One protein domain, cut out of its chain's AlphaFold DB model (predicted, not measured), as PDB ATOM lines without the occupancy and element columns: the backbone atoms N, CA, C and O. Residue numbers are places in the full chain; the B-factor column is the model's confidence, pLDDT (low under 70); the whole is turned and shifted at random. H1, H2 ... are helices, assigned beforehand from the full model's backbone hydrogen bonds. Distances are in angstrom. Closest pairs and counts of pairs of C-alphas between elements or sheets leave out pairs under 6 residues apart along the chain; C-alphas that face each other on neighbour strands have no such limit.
ATOM      1  N   LYS A   2      -9.907  21.362  -7.648       90.25
ATOM      2  CA  LYS A   2     -10.672  21.302  -6.374       90.25
ATOM      3  C   LYS A   2     -11.113  19.883  -5.982       90.25
ATOM      4  O   LYS A   2     -10.929  19.486  -4.842       90.25
ATOM      5  N   THR A   3     -11.585  19.095  -6.949       90.00
ATOM      6  CA  THR A   3     -11.921  17.675  -6.763       90.00
ATOM      7  C   THR A   3     -10.729  16.855  -6.265       90.00
ATOM      8  O   THR A   3     -10.875  16.059  -5.350       90.00
ATOM      9  N   LEU A   4      -9.523  17.085  -6.796       89.69
ATOM     10  CA  LEU A   4      -8.322  16.376  -6.339       89.69
ATOM     11  C   LEU A   4      -7.999  16.715  -4.880       89.69
ATOM     12  O   LEU A   4      -7.684  15.812  -4.114       89.69
ATOM     13  N   VAL A   5      -8.130  17.984  -4.481       89.38
ATOM     14  CA  VAL A   5      -7.952  18.397  -3.078       89.38
ATOM     15  C   VAL A   5      -9.003  17.757  -2.175       89.38
ATOM     16  O   VAL A   5      -8.652  17.197  -1.142       89.38
ATOM     17  N   HIS A   6     -10.270  17.759  -2.596       90.31
ATOM     18  CA  HIS A   6     -11.367  17.136  -1.853       90.31
ATOM     19  C   HIS A   6     -11.099  15.654  -1.538       90.31
ATOM     20  O   HIS A   6     -11.392  15.200  -0.438       90.31
ATOM     21  N   PHE A   7     -10.464  14.920  -2.458       90.56
ATOM     22  CA  PHE A   7     -10.126  13.504  -2.270       90.56
ATOM     23  C   PHE A   7      -8.727  13.241  -1.678       90.56
ATOM     24  O   PHE A   7      -8.295  12.088  -1.632       90.56
ATOM     25  N   GLY A   8      -8.024  14.265  -1.180       84.81
ATOM     26  CA  GLY A   8      -6.763  14.106  -0.435       84.81
ATOM     27  C   GLY A   8      -5.507  14.640  -1.129       84.81
ATOM     28  O   GLY A   8      -4.391  14.372  -0.680       84.81
ATOM     29  N   GLY A   9      -5.662  15.392  -2.219       87.69
ATOM     30  CA  GLY A   9      -4.589  16.195  -2.799       87.69
ATOM     31  C   GLY A   9      -4.220  17.378  -1.891       87.69
ATOM     32  O   GLY A   9      -5.086  17.912  -1.198       87.69
ATOM     33  N   PRO A  10      -2.951  17.812  -1.862       86.56
ATOM     34  CA  PRO A  10      -2.534  18.880  -0.971       86.56
ATOM     35  C   PRO A  10      -3.071  20.237  -1.475       86.56
ATOM     36  O   PRO A  10      -3.094  20.466  -2.685       86.56
ATOM     37  N   PRO A  11      -3.524  21.147  -0.589       87.38
ATOM     38  CA  PRO A  11      -4.192  22.388  -1.005       87.38
ATOM     39  C   PRO A  11      -3.333  23.323  -1.865       87.38
ATOM     40  O   PRO A  11      -3.870  24.082  -2.669       87.38
ATOM     41  N   ASN A  12      -2.007  23.242  -1.733       84.38
ATOM     42  CA  ASN A  12      -1.053  24.043  -2.500       84.38
ATOM     43  C   ASN A  12      -1.190  23.853  -4.018       84.38
ATOM     44  O   ASN A  12      -0.935  24.795  -4.759       84.38
ATOM     45  N   ILE A  13      -1.703  22.711  -4.503       86.44
ATOM     46  CA  ILE A  13      -1.928  22.503  -5.947       86.44
ATOM     47  C   ILE A  13      -2.932  23.490  -6.566       86.44
ATOM     48  O   ILE A  13      -3.059  23.541  -7.786       86.44
ATOM     49  N   LEU A  14      -3.696  24.218  -5.742       87.81
ATOM     50  CA  LEU A  14      -4.622  25.259  -6.190       87.81
ATOM     51  C   LEU A  14      -3.938  26.608  -6.436       87.81
ATOM     52  O   LEU A  14      -4.545  27.463  -7.074       87.81
ATOM     53  N   ILE A  15      -2.727  26.801  -5.910       85.88
ATOM     54  CA  ILE A  15      -2.020  28.090  -5.881       85.88
ATOM     55  C   ILE A  15      -0.680  27.992  -6.623       85.88
ATOM     56  O   ILE A  15      -0.263  28.951  -7.268       85.88
ATOM     57  N   ASP A  16      -0.018  26.835  -6.565       80.19
ATOM     58  CA  ASP A  16       1.288  26.619  -7.184       80.19
ATOM     59  C   ASP A  16       1.240  26.846  -8.705       80.19
ATOM     60  O   ASP A  16       0.396  26.289  -9.406       80.19
ATOM     61  N   GLY A  17       2.210  27.597  -9.243       77.31
ATOM     62  CA  GLY A  17       2.311  27.851 -10.688       77.31
ATOM     63  C   GLY A  17       2.655  26.608 -11.523       77.31
ATOM     64  O   GLY A  17       2.395  26.571 -12.724       77.31
ATOM     65  N   ARG A  18       3.230  25.573 -10.895       75.81
ATOM     66  CA  ARG A  18       3.527  24.263 -11.505       75.81
ATOM     67  C   ARG A  18       3.171  23.145 -10.519       75.81
ATOM     68  O   ARG A  18       4.069  22.562  -9.907       75.81
ATOM     69  N   PRO A  19       1.871  22.870 -10.314       81.75
ATOM     70  CA  PRO A  19       1.429  21.960  -9.272       81.75
ATOM     71  C   PRO A  19       1.892  20.534  -9.571       81.75
ATOM     72  O   PRO A  19       1.810  20.051 -10.702       81.75
ATOM     73  N   HIS A  20       2.355  19.839  -8.536       82.12
ATOM     74  CA  HIS A  20       2.814  18.456  -8.632       82.12
ATOM     75  C   HIS A  20       2.308  17.643  -7.457       82.12
ATOM     76  O   HIS A  20       2.575  17.971  -6.305       82.12
ATOM     77  N   LEU A  21       1.594  16.561  -7.754       81.88
ATOM     78  CA  LEU A  21       1.034  15.696  -6.724       81.88
ATOM     79  C   LEU A  21       2.039  14.630  -6.265       81.88
ATOM     80  O   LEU A  21       2.171  14.376  -5.072       81.88
ATOM     81  N   GLY A  22       2.761  14.028  -7.215       81.25
ATOM     82  CA  GLY A  22       3.606  12.860  -6.980       81.25
ATOM     83  C   GLY A  22       2.824  11.549  -6.854       81.25
ATOM     84  O   GLY A  22       1.679  11.512  -6.396       81.25
ATOM     85  N   THR A  23       3.448  10.443  -7.264       81.06
ATOM     86  CA  THR A  23       2.807   9.114  -7.282       81.06
ATOM     87  C   THR A  23       2.362   8.645  -5.894       81.06
ATOM     88  O   THR A  23       1.319   8.012  -5.753       81.06
ATOM     89  N   ASP A  24       3.119   8.992  -4.855       82.56
ATOM     90  CA  ASP A  24       2.852   8.641  -3.458       82.56
ATOM     91  C   ASP A  24       1.533   9.224  -2.931       82.56
ATOM     92  O   ASP A  24       0.847   8.582  -2.138       82.56
ATOM     93  N   LYS A  25       1.145  10.413  -3.403       84.88
ATOM     94  CA  LYS A  25      -0.128  11.059  -3.052       84.88
ATOM     95  C   LYS A  25      -1.266  10.667  -3.994       84.88
ATOM     96  O   LYS A  25      -2.423  10.672  -3.581       84.88
ATOM     97  N   LEU A  26      -0.952  10.282  -5.232       88.25
ATOM     98  CA  LEU A  26      -1.949   9.853  -6.212       88.25
ATOM     99  C   LEU A  26      -2.644   8.545  -5.804       88.25
ATOM    100  O   LEU A  26      -3.862   8.439  -5.915       88.25
ATOM    101  N   VAL A  27      -1.896   7.562  -5.291       88.88
ATOM    102  CA  VAL A  27      -2.454   6.259  -4.877       88.88
ATOM    103  C   VAL A  27      -3.567   6.386  -3.821       88.88
ATOM    104  O   VAL A  27      -4.655   5.859  -4.062       88.88
ATOM    105  N   PRO A  28      -3.366   7.051  -2.663       89.88
ATOM    106  CA  PRO A  28      -4.433   7.208  -1.674       89.88
ATOM    107  C   PRO A  28      -5.590   8.069  -2.195       89.88
ATOM    108  O   PRO A  28      -6.743   7.733  -1.939       89.88
ATOM    109  N   LEU A  29      -5.309   9.107  -2.992       92.06
ATOM    110  CA  LEU A  29      -6.346   9.938  -3.609       92.06
ATOM    111  C   LEU A  29      -7.289   9.102  -4.484       92.06
ATOM    112  O   LEU A  29      -8.509   9.186  -4.342       92.06
ATOM    113  N   LEU A  30      -6.741   8.243  -5.348       92.69
ATOM    114  CA  LEU A  30      -7.542   7.365  -6.205       92.69
ATOM    115  C   LEU A  30      -8.349   6.338  -5.400       92.69
ATOM    116  O   LEU A  30      -9.461   5.987  -5.795       92.69
ATOM    117  N   ARG A  31      -7.832   5.872  -4.254       92.44
ATOM    118  CA  ARG A  31      -8.596   5.002  -3.344       92.44
ATOM    119  C   ARG A  31      -9.811   5.730  -2.776       92.44
ATOM    120  O   ARG A  31     -10.898   5.161  -2.819       92.44
ATOM    121  N   ASN A  32      -9.645   6.969  -2.316       93.44
ATOM    122  CA  ASN A  32     -10.743   7.788  -1.793       93.44
ATOM    123  C   ASN A  32     -11.793   8.067  -2.872       93.44
ATOM    124  O   ASN A  32     -12.983   7.872  -2.642       93.44
ATOM    125  N   PHE A  33     -11.345   8.427  -4.078       94.00
ATOM    126  CA  PHE A  33     -12.231   8.642  -5.221       94.00
ATOM    127  C   PHE A  33     -13.058   7.393  -5.542       94.00
ATOM    128  O   PHE A  33     -14.271   7.458  -5.716       94.00
ATOM    129  N   ARG A  34     -12.411   6.223  -5.547       94.31
ATOM    130  CA  ARG A  34     -13.080   4.936  -5.749       94.31
ATOM    131  C   ARG A  34     -14.111   4.632  -4.661       94.31
ATOM    132  O   ARG A  34     -15.166   4.097  -4.986       94.31
ATOM    133  N   HIS A  35     -13.802   4.908  -3.394       94.12
ATOM    134  CA  HIS A  35     -14.753   4.701  -2.297       94.12
ATOM    135  C   HIS A  35     -15.995   5.570  -2.476       94.12
ATOM    136  O   HIS A  35     -17.099   5.038  -2.467       94.12
ATOM    137  N   HIS A  36     -15.804   6.851  -2.783       94.88
ATOM    138  CA  HIS A  36     -16.904   7.769  -3.048       94.88
ATOM    139  C   HIS A  36     -17.784   7.326  -4.226       94.88
ATOM    140  O   HIS A  36     -19.004   7.306  -4.119       94.88
ATOM    141  N   LEU A  37     -17.184   6.891  -5.341       95.31
ATOM    142  CA  LEU A  37     -17.950   6.363  -6.476       95.31
ATOM    143  C   LEU A  37     -18.786   5.133  -6.091       95.31
ATOM    144  O   LEU A  37     -19.928   5.008  -6.523       95.31
ATOM    145  N   ARG A  38     -18.247   4.241  -5.252       95.00
ATOM    146  CA  ARG A  38     -18.985   3.066  -4.765       95.00
ATOM    147  C   ARG A  38     -20.152   3.447  -3.856       95.00
ATOM    148  O   ARG A  38     -21.203   2.828  -3.961       95.00
ATOM    149  N   GLU A  39     -19.989   4.458  -3.006       96.00
ATOM    150  CA  GLU A  39     -21.068   4.996  -2.160       96.00
ATOM    151  C   GLU A  39     -22.204   5.605  -2.992       96.00
ATOM    152  O   GLU A  39     -23.368   5.476  -2.631       96.00
ATOM    153  N   LEU A  40     -21.878   6.189  -4.150       96.81
ATOM    154  CA  LEU A  40     -22.856   6.675  -5.129       96.81
ATOM    155  C   LEU A  40     -23.519   5.555  -5.957       96.81
ATOM    156  O   LEU A  40     -24.316   5.844  -6.845       96.81
ATOM    157  N   GLY A  41     -23.190   4.285  -5.701       96.25
ATOM    158  CA  GLY A  41     -23.749   3.134  -6.415       96.25
ATOM    159  C   GLY A  41     -23.029   2.772  -7.719       96.25
ATOM    160  O   GLY A  41     -23.518   1.931  -8.471       96.25
TER     161      GLY A  41
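This is residues 2 to 41 of the 304 residues of the protein "FAD_binding_2 domain-containing protein" of Hordeum vulgare subsp. vulgare (UniProt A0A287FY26). One long helix, H3, makes one side of a flat, open shape; on the other side sit two short helices, H1 near H3 and H2 farther from it, both pointing across the line of H3, and residues 15 to 22 loop from H2 back to H3. The printed part has 40 residues, with three named helices in the order H1, H2, H3 and no named strand: all helix. It is only just loose, close to compact, with a radius of gyration of the C-alphas of 11.0 A and spans of 36 by 19 by 10 A.

Find C-alpha 23 at (2.807, 9.114, -7.282); from there H3, residues 23 to 39, runs 24.8 A to C-alpha 39 at (-21.068, 4.996, -2.160). H1, residues 2 to 6, begins at C-alpha 2, (-10.672, 21.302, -6.374). H2 is residues 11 to 14.

Look from H3 to H1: they are close but not clearly touching, the closest C-alphas, of Leu 29 and Leu 4, being 7.3 A apart. H1 and H2 only just touch, with 3 pairs of C-alphas within 8 A, the closest those of Val 5 and Pro 11, 5.9 A. H2 and H3 are apart. Every O i to N i+4 pair is within hydrogen-bond range in H1, and 12 of 13 in H3; H2 is too short for such a pair, and its one O i to N i+3 pair is within range.

The two C-alphas farthest apart, of Gly 17 and Gly 41, are 36.2 A apart. The printed part has no cut; the link H1 to H2 is tight and H2 to H3 short. Mean pLDDT of the printed part is 88.4, and no printed residue is under 70.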